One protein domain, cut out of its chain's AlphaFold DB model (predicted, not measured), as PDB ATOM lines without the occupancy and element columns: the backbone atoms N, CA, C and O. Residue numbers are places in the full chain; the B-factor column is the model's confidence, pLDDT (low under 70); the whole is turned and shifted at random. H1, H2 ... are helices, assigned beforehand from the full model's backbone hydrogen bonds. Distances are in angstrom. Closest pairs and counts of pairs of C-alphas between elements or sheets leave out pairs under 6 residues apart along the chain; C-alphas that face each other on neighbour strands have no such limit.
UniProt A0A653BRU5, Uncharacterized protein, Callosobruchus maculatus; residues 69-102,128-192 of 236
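This is residues 69 to 102 and 128 to 192 of the 236 residues of an uncharacterized protein of Callosobruchus maculatus (UniProt A0A653BRU5). Five helices with few contacts between them are strung along one long axis: H3 and H4 run side by side in opposite ways, H1 runs past them on one side, H5 packs on H4 at one end, and the short H2 is at the other end, near the last residues of H1. A long link without a named element, residues 138 to 160, joins H3 to H4. The printed part has 99 residues with five named helices, H1 to H5 in order, and no named strand; its class is all helix. It is compact, with a radius of gyration of the C-alphas of 13.1 A, and spans 38 by 26 by 25 A.

H1, the longest helix, is residues 72 to 84, 18.5 A, from C-alpha 72 at (183.113, 164.088, 145.523). H2 is residues 95 to 98, H3 residues 128 to 137, 14.6 A, and H4 residues 161 to 172, 15.9 A. H5, residues 182 to 192, 15.5 A, ends at C-alpha 192 at (184.765, 189.610, 137.092).

H1 touches no helix. It is close to H4 but not clearly touching, the C-alphas of Ala 75 and Phe 161 being closest at 6.8 A, at a steep tilt of 51 degrees, the same way. It is likewise close to H2 but not clearly touching, closest at the C-alphas of Cys 83 and Cys 96, 5.3 A. H4, with residues 164 to 167 alone, only just touches H3, with 3 pairs of C-alphas within 8 A, Met 134 and Ile 164 closest at 7.4 A; they form a helical hairpin at a shallow tilt of 13 degrees, opposite ways. H4, with residues 165 to 170 alone, touches H5 about perpendicular at 85 degrees, the C-alphas of Cys 169 and Cys 182 closest at 5.0 A. H1 and H5 are apart. In H1 and H4 every O i to N i+4 pair is within hydrogen-bond range, in H3 4 of 6 and in H5 5 of 7; H2 is too short for one.

The C-alphas farthest apart, Phe 102 and Phe 191, are 44.3 A apart. Residues 103 to 127 are not printed, and C-alphas 102 and 128 are 20.2 A apart across the cut. The link from H3 to H4 is long, 23 residues. Mean pLDDT of the printed part is 74.4, with 27 residues under 70, among them 97 to 102, 149 to 157 and 187 to 192.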
ATOM      1  N   THR A  69     184.990 172.926 138.930       78.88
ATOM      2  CA  THR A  69     184.081 171.923 139.474       78.88
ATOM      3  C   THR A  69     184.847 171.090 140.475       78.88
ATOM      4  O   THR A  69     185.963 170.658 140.179       78.88
ATOM      5  N   VAL A  70     184.224 170.816 141.614       83.69
ATOM      6  CA  VAL A  70     184.771 169.938 142.645       83.69
ATOM      7  C   VAL A  70     183.912 168.681 142.696       83.69
ATOM      8  O   VAL A  70     182.733 168.712 143.049       83.69
ATOM      9  N   SER A  71     184.500 167.558 142.302       84.88
ATOM     10  CA  SER A  71     183.908 166.232 142.431       84.88
ATOM     11  C   SER A  71     183.911 165.753 143.887       84.88
ATOM     12  O   SER A  71     184.586 166.294 144.761       84.88
ATOM     13  N   ARG A  72     183.187 164.664 144.169       77.00
ATOM     14  CA  ARG A  72     183.113 164.088 145.523       77.00
ATOM     15  C   ARG A  72     184.473 163.621 146.055       77.00
ATOM     16  O   ARG A  72     184.717 163.694 147.256       77.00
ATOM     17  N   SER A  73     185.345 163.096 145.194       80.62
ATOM     18  CA  SER A  73     186.692 162.668 145.594       80.62
ATOM     19  C   SER A  73     187.607 163.860 145.868       80.62
ATOM     20  O   SER A  73     188.429 163.792 146.774       80.62
ATOM     21  N   GLU A  74     187.441 164.949 145.124       86.38
ATOM     22  CA  GLU A  74     188.147 166.215 145.322       86.38
ATOM     23  C   GLU A  74     187.720 166.905 146.619       86.38
ATOM     24  O   GLU A  74     188.580 167.224 147.432       86.38
ATOM     25  N   ALA A  75     186.415 167.002 146.891       86.94
ATOM     26  CA  ALA A  75     185.885 167.521 148.157       86.94
ATOM     27  C   ALA A  75     186.469 166.796 149.382       86.94
ATOM     28  O   ALA A  75     186.821 167.421 150.378       86.94
ATOM     29  N   ARG A  76     186.638 165.468 149.299       83.50
ATOM     30  CA  ARG A  76     187.280 164.685 150.367       83.50
ATOM     31  C   ARG A  76     188.737 165.073 150.579       83.50
ATOM     32  O   ARG A  76     189.163 165.142 151.722       83.50
ATOM     33  N   LYS A  77     189.496 165.311 149.507       81.50
ATOM     34  CA  LYS A  77     190.900 165.734 149.611       81.50
ATOM     35  C   LYS A  77     191.010 167.119 150.243       81.50
ATOM     36  O   LYS A  77     191.829 167.287 151.138       81.50
ATOM     37  N   ILE A  78     190.119 168.035 149.854       84.69
ATOM     38  CA  ILE A  78     190.062 169.384 150.427       84.69
ATOM     39  C   ILE A  78     189.785 169.283 151.925       84.69
ATOM     40  O   ILE A  78     190.500 169.863 152.732       84.69
ATOM     41  N   CYS A  79     188.791 168.479 152.304       86.62
ATOM     42  CA  CYS A  79     188.482 168.247 153.705       86.62
ATOM     43  C   CYS A  79     189.642 167.619 154.476       86.62
ATOM     44  O   CYS A  79     189.966 168.115 155.542       86.62
ATOM     45  N   VAL A  80     190.298 166.580 153.954       82.56
ATOM     46  CA  VAL A  80     191.455 165.957 154.621       82.56
ATOM     47  C   VAL A  80     192.545 166.988 154.904       82.56
ATOM     48  O   VAL A  80     193.056 167.037 156.019       82.56
ATOM     49  N   GLU A  81     192.857 167.837 153.930       79.81
ATOM     50  CA  GLU A  81     193.860 168.881 154.108       79.81
ATOM     51  C   GLU A  81     193.434 169.924 155.147       79.81
ATOM     52  O   GLU A  81     194.180 170.197 156.089       79.81
ATOM     53  N   LEU A  82     192.212 170.449 155.050       80.88
ATOM     54  CA  LEU A  82     191.701 171.423 156.016       80.88
ATOM     55  C   LEU A  82     191.615 170.837 157.433       80.88
ATOM     56  O   LEU A  82     191.968 171.519 158.394       80.88
ATOM     57  N   CYS A  83     191.205 169.574 157.574       79.50
ATOM     58  CA  CYS A  83     191.185 168.862 158.853       79.50
ATOM     59  C   CYS A  83     192.596 168.704 159.424       79.50
ATOM     60  O   CYS A  83     192.805 169.007 160.594       79.50
ATOM     61  N   SER A  84     193.580 168.309 158.604       75.19
ATOM     62  CA  SER A  84     194.978 168.203 159.050       75.19
ATOM     63  C   SER A  84     195.576 169.541 159.493       75.19
ATOM     64  O   SER A  84     196.448 169.566 160.354       75.19
ATOM     65  N   ALA A  85     195.056 170.656 158.973       72.19
ATOM     66  CA  ALA A  85     195.432 172.009 159.375       72.19
ATOM     67  C   ALA A  85     194.576 172.580 160.528       72.19
ATOM     68  O   ALA A  85     194.699 173.767 160.848       72.19
ATOM     69  N   ALA A  86     193.677 171.779 161.122       71.81
ATOM     70  CA  ALA A  86     192.704 172.205 162.136       71.81
ATOM     71  C   ALA A  86     191.856 173.432 161.706       71.81
ATOM     72  O   ALA A  86     191.425 174.255 162.515       71.81
ATOM     73  N   LEU A  87     191.629 173.550 160.396       78.06
ATOM     74  CA  LEU A  87     190.765 174.528 159.724       78.06
ATOM     75  C   LEU A  87     189.520 173.867 159.122       78.06
ATOM     76  O   LEU A  87     188.733 174.517 158.434       78.06
ATOM     77  N   GLY A  88     189.356 172.567 159.347       73.88
ATOM     78  CA  GLY A  88     188.163 171.834 158.974       73.88
ATOM     79  C   GLY A  88     186.994 172.156 159.904       73.88
ATOM     80  O   GLY A  88     186.855 173.250 160.442       73.88
ATOM     81  N   GLY A  89     186.090 171.208 160.068       79.69
ATOM     82  CA  GLY A  89     184.916 171.377 160.908       79.69
ATOM     83  C   GLY A  89     183.906 170.284 160.629       79.69
ATOM     84  O   GLY A  89     184.154 169.397 159.810       79.69
ATOM     85  N   ARG A  90     182.741 170.382 161.270       80.06
ATOM     86  CA  ARG A  90     181.678 169.375 161.139       80.06
ATOM     87  C   ARG A  90     181.235 169.155 159.696       80.06
ATOM     88  O   ARG A  90     180.928 168.027 159.327       80.06
ATOM     89  N   SER A  91     181.311 170.178 158.842       86.25
ATOM     90  CA  SER A  91     180.997 170.031 157.417       86.25
ATOM     91  C   SER A  91     181.932 169.070 156.662       86.25
ATOM     92  O   SER A  91     181.552 168.547 155.616       86.25
ATOM     93  N   CYS A  92     183.140 168.817 157.176       83.44
ATOM     94  CA  CYS A  92     184.070 167.813 156.654       83.44
ATOM     95  C   CYS A  92     183.946 166.438 157.337       83.44
ATOM     96  O   CYS A  92     184.570 165.478 156.884       83.44
ATOM     97  N   GLY A  93     183.112 166.331 158.374       79.81
ATOM     98  CA  GLY A  93     182.880 165.138 159.187       79.81
ATOM     99  C   GLY A  93     183.044 165.435 160.678       79.81
ATOM    100  O   GLY A  93     183.841 166.290 161.052       79.81
ATOM    101  N   GLU A  94     182.314 164.717 161.532       73.00
ATOM    102  CA  GLU A  94     182.433 164.859 162.995       73.00
ATOM    103  C   GLU A  94     183.860 164.540 163.472       73.00
ATOM    104  O   GLU A  94     184.447 165.325 164.212       73.00
ATOM    105  N   ASP A  95     184.483 163.498 162.910       70.81
ATOM    106  CA  ASP A  95     185.862 163.095 163.232       70.81
ATOM    107  C   ASP A  95     186.907 164.183 162.904       70.81
ATOM    108  O   ASP A  95     188.004 164.189 163.450       70.81
ATOM    109  N   CYS A  96     186.586 165.132 162.016       73.31
ATOM    110  CA  CYS A  96     187.470 166.248 161.669       73.31
ATOM    111  C   CYS A  96     187.638 167.242 162.829       73.31
ATOM    112  O   CYS A  96     188.652 167.934 162.910       73.31
ATOM    113  N   VAL A  97     186.643 167.317 163.717       61.44
ATOM    114  CA  VAL A  97     186.670 168.176 164.908       61.44
ATOM    115  C   VAL A  97     187.576 167.581 165.988       61.44
ATOM    116  O   VAL A  97     188.158 168.335 166.760       61.44
ATOM    117  N   ASP A  98     187.752 166.257 165.988       56.38
ATOM    118  CA  ASP A  98     188.561 165.517 166.963       56.38
ATOM    119  C   ASP A  98     190.038 165.377 166.548       56.38
ATOM    120  O   ASP A  98     190.888 165.029 167.367       56.38
ATOM    121  N   LEU A  99     190.379 165.685 165.288       52.44
ATOM    122  CA  LEU A  99     191.756 165.654 164.761       52.44
ATOM    123  C   LEU A  99     192.612 166.857 165.186       52.44
ATOM    124  O   LEU A  99     193.680 167.102 164.623       52.44
ATOM    125  N   THR A 100     192.177 167.606 166.192       46.97
ATOM    126  CA  THR A 100     192.972 168.681 166.777       46.97
ATOM    127  C   THR A 100     194.220 168.098 167.434       46.97
ATOM    128  O   THR A 100     194.084 167.250 168.320       46.97
ATOM    129  N   PRO A 101     195.436 168.536 167.058       44.78
ATOM    130  CA  PRO A 101     196.631 168.221 167.825       44.78
ATOM    131  C   PRO A 101     196.397 168.591 169.293       44.78
ATOM    132  O   PRO A 101     195.929 169.694 169.581       44.78
ATOM    133  N   PHE A 102     196.721 167.673 170.208       41.50
ATOM    134  CA  PHE A 102     196.510 167.813 171.658       41.50
ATOM    135  C   PHE A 102     197.201 169.044 172.288       41.50
ATOM    136  O   PHE A 102     196.919 169.362 173.439       41.50
ATOM    137  N   ARG A 128     195.338 184.560 158.845       52.72
ATOM    138  CA  ARG A 128     194.351 183.501 159.146       52.72
ATOM    139  C   ARG A 128     192.952 184.041 159.425       52.72
ATOM    140  O   ARG A 128     191.983 183.380 159.059       52.72
ATOM    141  N   ASP A 129     192.849 185.216 160.044       56.47
ATOM    142  CA  ASP A 129     191.562 185.829 160.393       56.47
ATOM    143  C   ASP A 129     190.722 186.118 159.141       56.47
ATOM    144  O   ASP A 129     189.509 185.914 159.146       56.47
ATOM    145  N   GLU A 130     191.377 186.502 158.042       67.94
ATOM    146  CA  GLU A 130     190.733 186.768 156.749       67.94
ATOM    147  C   GLU A 130     190.066 185.517 156.153       67.94
ATOM    148  O   GLU A 130     188.998 185.612 155.550       67.94
ATOM    149  N   ALA A 131     190.638 184.328 156.373       74.19
ATOM    150  CA  ALA A 131     190.037 183.068 155.939       74.19
ATOM    151  C   ALA A 131     188.877 182.629 156.839       74.19
ATOM    152  O   ALA A 131     187.976 181.921 156.385       74.19
ATOM    153  N   CYS A 132     188.892 183.025 158.115       77.94
ATOM    154  CA  CYS A 132     187.940 182.532 159.100       77.94
ATOM    155  C   CYS A 132     186.500 182.940 158.797       77.94
ATOM    156  O   CYS A 132     185.608 182.131 159.021       77.94
ATOM    157  N   GLU A 133     186.249 184.131 158.251       83.50
ATOM    158  CA  GLU A 133     184.890 184.533 157.866       83.50
ATOM    159  C   GLU A 133     184.294 183.563 156.831       83.50
ATOM    160  O   GLU A 133     183.223 182.990 157.049       83.50
ATOM    161  N   MET A 134     185.038 183.301 155.752       86.19
ATOM    162  CA  MET A 134     184.633 182.381 154.686       86.19
ATOM    163  C   MET A 134     184.525 180.939 155.194       86.19
ATOM    164  O   MET A 134     183.534 180.257 154.926       86.19
ATOM    165  N   LEU A 135     185.504 180.467 155.968       85.38
ATOM    166  CA  LEU A 135     185.488 179.110 156.511       85.38
ATOM    167  C   LEU A 135     184.303 178.902 157.460       85.38
ATOM    168  O   LEU A 135     183.589 177.910 157.327       85.38
ATOM    169  N   CYS A 136     184.033 179.851 158.357       86.38
ATOM    170  CA  CYS A 136     182.901 179.781 159.276       86.38
ATOM    171  C   CYS A 136     181.557 179.803 158.543       86.38
ATOM    172  O   CYS A 136     180.664 179.038 158.910       86.38
ATOM    173  N   ALA A 137     181.420 180.615 157.488       86.62
ATOM    174  CA  ALA A 137     180.228 180.624 156.639       86.62
ATOM    175  C   ALA A 137     179.971 179.260 155.975       86.62
ATOM    176  O   ALA A 137     178.822 178.907 155.738       86.62
ATOM    177  N   ASN A 138     181.026 178.469 155.752       86.56
ATOM    178  CA  ASN A 138     180.968 177.119 155.192       86.56
ATOM    179  C   ASN A 138     180.920 175.998 156.258       86.56
ATOM    180  O   ASN A 138     181.013 174.810 155.931       86.56
ATOM    181  N   GLY A 139     180.787 176.341 157.545       85.50
ATOM    182  CA  GLY A 139     180.802 175.380 158.660       85.50
ATOM    183  C   GLY A 139     182.168 174.712 158.900       85.50
ATOM    184  O   GLY A 139     182.255 173.646 159.519       85.50
ATOM    185  N   LEU A 140     183.232 175.345 158.412       85.31
ATOM    186  CA  LEU A 140     184.637 174.993 158.596       85.31
ATOM    187  C   LEU A 140     185.301 175.979 159.575       85.31
ATOM    188  O   LEU A 140     184.636 176.752 160.264       85.31
ATOM    189  N   GLY A 141     186.626 175.941 159.656       77.38
ATOM    190  CA  GLY A 141     187.448 176.811 160.486       77.38
ATOM    191  C   GLY A 141     187.588 176.364 161.939       77.38
ATOM    192  O   GLY A 141     188.443 176.893 162.635       77.38
ATOM    193  N   LYS A 142     186.812 175.395 162.433       74.94
ATOM    194  CA  LYS A 142     186.938 174.924 163.820       74.94
ATOM    195  C   LYS A 142     188.092 173.918 163.974       74.94
ATOM    196  O   LYS A 142     188.286 173.091 163.088       74.94
ATOM    197  N   PRO A 143     188.815 173.946 165.111       67.31
ATOM    198  CA  PRO A 143     188.630 174.821 166.282       67.31
ATOM    199  C   PRO A 143     189.308 176.201 166.179       67.31
ATOM    200  O   PRO A 143     189.169 177.007 167.094       67.31
ATOM    201  N   LEU A 144     190.081 176.472 165.127       71.25
ATOM    202  CA  LEU A 144     191.011 177.608 165.107       71.25
ATOM    203  C   LEU A 144     190.357 178.970 164.833       71.25
ATOM    204  O   LEU A 144     190.902 180.001 165.217       71.25
ATOM    205  N   CYS A 145     189.174 178.979 164.230       74.38
ATOM    206  CA  CYS A 145     188.366 180.162 163.979       74.38
ATOM    207  C   CYS A 145     187.278 180.332 165.044       74.38
ATOM    208  O   CYS A 145     186.568 179.391 165.412       74.38
ATOM    209  N   LYS A 146     187.075 181.580 165.480       80.62
ATOM    210  CA  LYS A 146     185.984 181.972 166.384       80.62
ATOM    211  C   LYS A 146     184.675 182.149 165.606       80.62
ATOM    212  O   LYS A 146     184.209 183.266 165.403       80.62
ATOM    213  N   CYS A 147     184.099 181.045 165.140       80.00
ATOM    214  CA  CYS A 147     182.851 181.076 164.376       80.00
ATOM    215  C   CYS A 147     181.639 181.395 165.269       80.00
ATOM    216  O   CYS A 147     181.496 180.761 166.322       80.00
ATOM    217  N   PRO A 148     180.727 182.295 164.852       79.81
ATOM    218  CA  PRO A 148     179.493 182.536 165.587       79.81
ATOM    219  C   PRO A 148     178.627 181.269 165.632       79.81
ATOM    220  O   PRO A 148     178.589 180.462 164.698       79.81
ATOM    221  N   THR A 149     177.917 181.067 166.740       65.56
ATOM    222  CA  THR A 149     177.055 179.893 166.956       65.56
ATOM    223  C   THR A 149     175.881 179.832 165.977       65.56
ATOM    224  O   THR A 149     175.445 178.743 165.626       65.56
ATOM    225  N   SER A 150     175.444 180.974 165.440       57.47
ATOM    226  CA  SER A 150     174.369 181.062 164.441       57.47
ATOM    227  C   SER A 150     174.727 180.475 163.070       57.47
ATOM    228  O   SER A 150     173.836 180.128 162.306       57.47
ATOM    229  N   SER A 151     176.018 180.337 162.743       53.78
ATOM    230  CA  SER A 151     176.485 179.732 161.479       53.78
ATOM    231  C   SER A 151     176.509 178.193 161.495       53.78
ATOM    232  O   SER A 151     176.983 177.581 160.546       53.78
ATOM    233  N   GLN A 152     176.040 177.547 162.572       51.34
ATOM    234  CA  GLN A 152     176.320 176.130 162.850       51.34
ATOM    235  C   GLN A 152     175.098 175.197 162.899       51.34
ATOM    236  O   GLN A 152     175.288 173.999 163.079       51.34
ATOM    237  N   GLU A 153     173.867 175.692 162.761       50.22
ATOM    238  CA  GLU A 153     172.679 174.905 163.154       50.22
ATOM    239  C   GLU A 153     171.949 174.177 162.019       50.22
ATOM    240  O   GLU A 153     170.941 173.519 162.254       50.22
ATOM    241  N   SER A 154     172.439 174.236 160.781       51.47
ATOM    242  CA  SER A 154     171.836 173.462 159.691       51.47
ATOM    243  C   SER A 154     172.658 172.209 159.405       51.47
ATOM    244  O   SER A 154     173.671 172.283 158.713       51.47
ATOM    245  N   GLU A 155     172.178 171.049 159.868       52.31
ATOM    246  CA  GLU A 155     172.742 169.694 159.654       52.31
ATOM    247  C   GLU A 155     172.941 169.299 158.168       52.31
ATOM    248  O   GLU A 155     173.401 168.205 157.853       52.31
ATOM    249  N   GLN A 156     172.601 170.183 157.226       54.16
ATOM    250  CA  GLN A 156     172.679 169.966 155.779       54.16
ATOM    251  C   GLN A 156     173.503 171.022 155.032       54.16
ATOM    252  O   GLN A 156     173.483 171.045 153.798       54.16
ATOM    253  N   HIS A 157     174.238 171.897 155.728       65.75
ATOM    254  CA  HIS A 157     175.053 172.898 155.046       65.75
ATOM    255  C   HIS A 157     176.274 172.246 154.380       65.75
ATOM    256  O   HIS A 157     177.206 171.790 155.040       65.75
ATOM    257  N   ARG A 158     176.249 172.158 153.046       79.31
ATOM    258  CA  ARG A 158     177.380 171.668 152.253       79.31
ATOM    259  C   ARG A 158     178.360 172.815 151.999       79.31
ATOM    260  O   ARG A 158     177.906 173.838 151.492       79.31
ATOM    261  N   PRO A 159     179.668 172.634 152.261       87.56
ATOM    262  CA  PRO A 159     180.669 173.641 151.938       87.56
ATOM    263  C   PRO A 159     180.678 173.969 150.449       87.56
ATOM    264  O   PRO A 159     180.683 173.070 149.600       87.56
ATOM    265  N   ASP A 160     180.757 175.255 150.136       91.06
ATOM    266  CA  ASP A 160     181.100 175.738 148.813       91.06
ATOM    267  C   ASP A 160     182.611 175.587 148.596       91.06
ATOM    268  O   ASP A 160     183.423 176.490 148.813       91.06
ATOM    269  N   PHE A 161     183.004 174.396 148.150       89.44
ATOM    270  CA  PHE A 161     184.398 174.099 147.837       89.44
ATOM    271  C   PHE A 161     184.956 174.964 146.703       89.44
ATOM    272  O   PHE A 161     186.167 175.144 146.643       89.44
ATOM    273  N   ILE A 162     184.119 175.529 145.826       90.19
ATOM    274  CA  ILE A 162     184.587 176.441 144.775       90.19
ATOM    275  C   ILE A 162     184.995 177.772 145.394       90.19
ATOM    276  O   ILE A 162     186.076 178.282 145.089       90.19
ATOM    277  N   GLN A 163     184.178 178.308 146.300       88.31
ATOM    278  CA  GLN A 163     184.515 179.502 147.070       88.31
ATOM    279  C   GLN A 163     185.784 179.282 147.901       88.31
ATOM    280  O   GLN A 163     186.691 180.106 147.850       88.31
ATOM    281  N   ILE A 164     185.897 178.144 148.588       88.25
ATOM    282  CA  ILE A 164     187.085 177.806 149.380       88.25
ATOM    283  C   ILE A 164     188.327 177.732 148.479       88.25
ATOM    284  O   ILE A 164     189.307 178.431 148.718       88.25
ATOM    285  N   CYS A 165     188.286 176.936 147.409       86.81
ATOM    286  CA  CYS A 165     189.418 176.789 146.496       86.81
ATOM    287  C   CYS A 165     189.835 178.116 145.850       86.81
ATOM    288  O   CYS A 165     191.023 178.422 145.786       86.81
ATOM    289  N   SER A 166     188.868 178.905 145.373       87.38
ATOM    290  CA  SER A 166     189.146 180.200 144.746       87.38
ATOM    291  C   SER A 166     189.730 181.196 145.740       87.38
ATOM    292  O   SER A 166     190.694 181.874 145.403       87.38
ATOM    293  N   PHE A 167     189.222 181.237 146.973       84.31
ATOM    294  CA  PHE A 167     189.758 182.093 148.024       84.31
ATOM    295  C   PHE A 167     191.229 181.778 148.299       84.31
ATOM    296  O   PHE A 167     192.072 182.667 148.209       84.31
ATOM    297  N   TYR A 168     191.563 180.504 148.535       80.19
ATOM    298  CA  TYR A 168     192.947 180.111 148.808       80.19
ATOM    299  C   TYR A 168     193.887 180.387 147.630       80.19
ATOM    300  O   TYR A 168     194.990 180.911 147.815       80.19
ATOM    301  N   CYS A 169     193.422 180.119 146.413       81.75
ATOM    302  CA  CYS A 169     194.195 180.377 145.209       81.75
ATOM    303  C   CYS A 169     194.423 181.868 144.942       81.75
ATOM    304  O   CYS A 169     195.525 182.250 144.568       81.75
ATOM    305  N   LEU A 170     193.409 182.717 145.110       80.12
ATOM    306  CA  LEU A 170     193.498 184.131 144.731       80.12
ATOM    307  C   LEU A 170     194.112 185.005 145.831       80.12
ATOM    308  O   LEU A 170     194.820 185.955 145.509       80.12
ATOM    309  N   HIS A 171     193.874 184.686 147.106       72.69
ATOM    310  CA  HIS A 171     194.377 185.482 148.230       72.69
ATOM    311  C   HIS A 171     195.756 185.034 148.715       72.69
ATOM    312  O   HIS A 171     196.553 185.872 149.128       72.69
ATOM    313  N   TYR A 172     196.061 183.735 148.640       66.38
ATOM    314  CA  TYR A 172     197.324 183.194 149.160       66.38
ATOM    315  C   TYR A 172     198.195 182.528 148.097       66.38
ATOM    316  O   TYR A 172     199.260 182.016 148.434       66.38
ATOM    317  N   ASN A 173     197.768 182.513 146.825       69.62
ATOM    318  CA  ASN A 173     198.446 181.769 145.758       69.62
ATOM    319  C   ASN A 173     198.687 180.293 146.143       69.62
ATOM    320  O   ASN A 173     199.726 179.710 145.832       69.62
ATOM    321  N   TYR A 174     197.729 179.709 146.870       74.25
ATOM    322  CA  TYR A 174     197.835 178.375 147.444       74.25
ATOM    323  C   TYR A 174     196.736 177.458 146.906       74.25
ATOM    324  O   TYR A 174     195.548 177.769 146.987       74.25
ATOM    325  N   GLN A 175     197.134 176.300 146.380       82.38
ATOM    326  CA  GLN A 175     196.216 175.297 145.851       82.38
ATOM    327  C   GLN A 175     196.016 174.174 146.874       82.38
ATOM    328  O   GLN A 175     196.889 173.323 147.029       82.38
ATOM    329  N   LEU A 176     194.841 174.126 147.509       79.50
ATOM    330  CA  LEU A 176     194.459 172.984 148.348       79.50
ATOM    331  C   LEU A 176     194.363 171.704 147.493       79.50
ATOM    332  O   LEU A 176     193.903 171.715 146.344       79.50
ATOM    333  N   ASN A 177     194.722 170.566 148.070       81.62
ATOM    334  CA  ASN A 177     194.569 169.249 147.473       81.62
ATOM    335  C   ASN A 177     193.097 168.971 147.172       81.62
ATOM    336  O   ASN A 177     192.242 168.974 148.049       81.62
ATOM    337  N   GLY A 178     192.809 168.656 145.910       79.00
ATOM    338  CA  GLY A 178     191.443 168.479 145.415       79.00
ATOM    339  C   GLY A 178     190.873 169.721 144.732       79.00
ATOM    340  O   GLY A 178     189.889 169.603 144.012       79.00
ATOM    341  N   CYS A 179     191.509 170.884 144.853       84.31
ATOM    342  CA  CYS A 179     191.202 172.017 143.993       84.31
ATOM    343  C   CYS A 179     191.860 171.856 142.617       84.31
ATOM    344  O   CYS A 179     192.943 171.278 142.480       84.31
ATOM    345  N   GLN A 180     191.212 172.419 141.595       85.81
ATOM    346  CA  GLN A 180     191.836 172.668 140.294       85.81
ATOM    347  C   GLN A 180     192.999 173.672 140.425       85.81
ATOM    348  O   GLN A 180     193.206 174.248 141.494       85.81
ATOM    349  N   SER A 181     193.773 173.881 139.357       83.31
ATOM    350  CA  SER A 181     194.888 174.834 139.395       83.31
ATOM    351  C   SER A 181     194.403 176.257 139.676       83.31
ATOM    352  O   SER A 181     193.319 176.655 139.248       83.31
ATOM    353  N   CYS A 182     195.224 177.060 140.357       80.00
ATOM    354  CA  CYS A 182     194.885 178.461 140.619       80.00
ATOM    355  C   CYS A 182     194.709 179.283 139.332       80.00
ATOM    356  O   CYS A 182     193.910 180.213 139.311       80.00
ATOM    357  N   GLU A 183     195.346 178.876 138.231       82.31
ATOM    358  CA  GLU A 183     195.106 179.426 136.890       82.31
ATOM    359  C   GLU A 183     193.653 179.235 136.427       82.31
ATOM    360  O   GLU A 183     193.066 180.152 135.853       82.31
ATOM    361  N   ALA A 184     193.034 178.086 136.724       81.12
ATOM    362  CA  ALA A 184     191.634 177.832 136.387       81.12
ATOM    363  C   ALA A 184     190.692 178.774 137.154       81.12
ATOM    364  O   ALA A 184     189.746 179.312 136.582       81.12
ATOM    365  N   TYR A 185     190.977 179.038 138.432       80.44
ATOM    366  CA  TYR A 185     190.212 179.997 139.234       80.44
ATOM    367  C   TYR A 185     190.465 181.450 138.807       80.44
ATOM    368  O   TYR A 185     189.527 182.248 138.746       80.44
ATOM    369  N   ALA A 186     191.704 181.790 138.442       75.75
ATOM    370  CA  ALA A 186     192.066 183.110 137.939       75.75
ATOM    371  C   ALA A 186     191.345 183.433 136.624       75.75
ATOM    372  O   ALA A 186     190.778 184.519 136.510       75.75
ATOM    373  N   ALA A 187     191.279 182.480 135.689       68.44
ATOM    374  CA  ALA A 187     190.605 182.636 134.398       68.44
ATOM    375  C   ALA A 187     189.095 182.909 134.531       68.44
ATOM    376  O   ALA A 187     188.521 183.651 133.736       68.44
ATOM    377  N   VAL A 188     188.443 182.352 135.558       67.31
ATOM    378  CA  VAL A 188     187.023 182.630 135.839       67.31
ATOM    379  C   VAL A 188     186.837 183.931 136.617       67.31
ATOM    380  O   VAL A 188     185.864 184.645 136.382       67.31
ATOM    381  N   SER A 189     187.794 184.298 137.474       61.19
ATOM    382  CA  SER A 189     187.800 185.610 138.138       61.19
ATOM    383  C   SER A 189     188.089 186.764 137.168       61.19
ATOM    384  O   SER A 189     187.627 187.878 137.396       61.19
ATOM    385  N   GLU A 190     188.795 186.509 136.056       50.94
ATOM    386  CA  GLU A 190     189.128 187.501 135.023       50.94
ATOM    387  C   GLU A 190     187.906 188.087 134.323       50.94
ATOM    388  O   GLU A 190     187.915 189.266 133.971       50.94
ATOM    389  N   PHE A 191     186.813 187.328 134.233       44.72
ATOM    390  CA  PHE A 191     185.529 187.839 133.747       44.72
ATOM    391  C   PHE A 191     184.789 188.724 134.762       44.72
ATOM    392  O   PHE A 191     183.832 189.406 134.402       44.72
ATOM    393  N   SER A 192     185.256 188.754 136.012       43.78
ATOM    394  CA  SER A 192     184.765 189.610 137.092       43.78
ATOM    395  C   SER A 192     185.861 190.548 137.616       43.78
ATOM    396  O   SER A 192     185.804 191.000 138.760       43.78
TER     397      SER A 192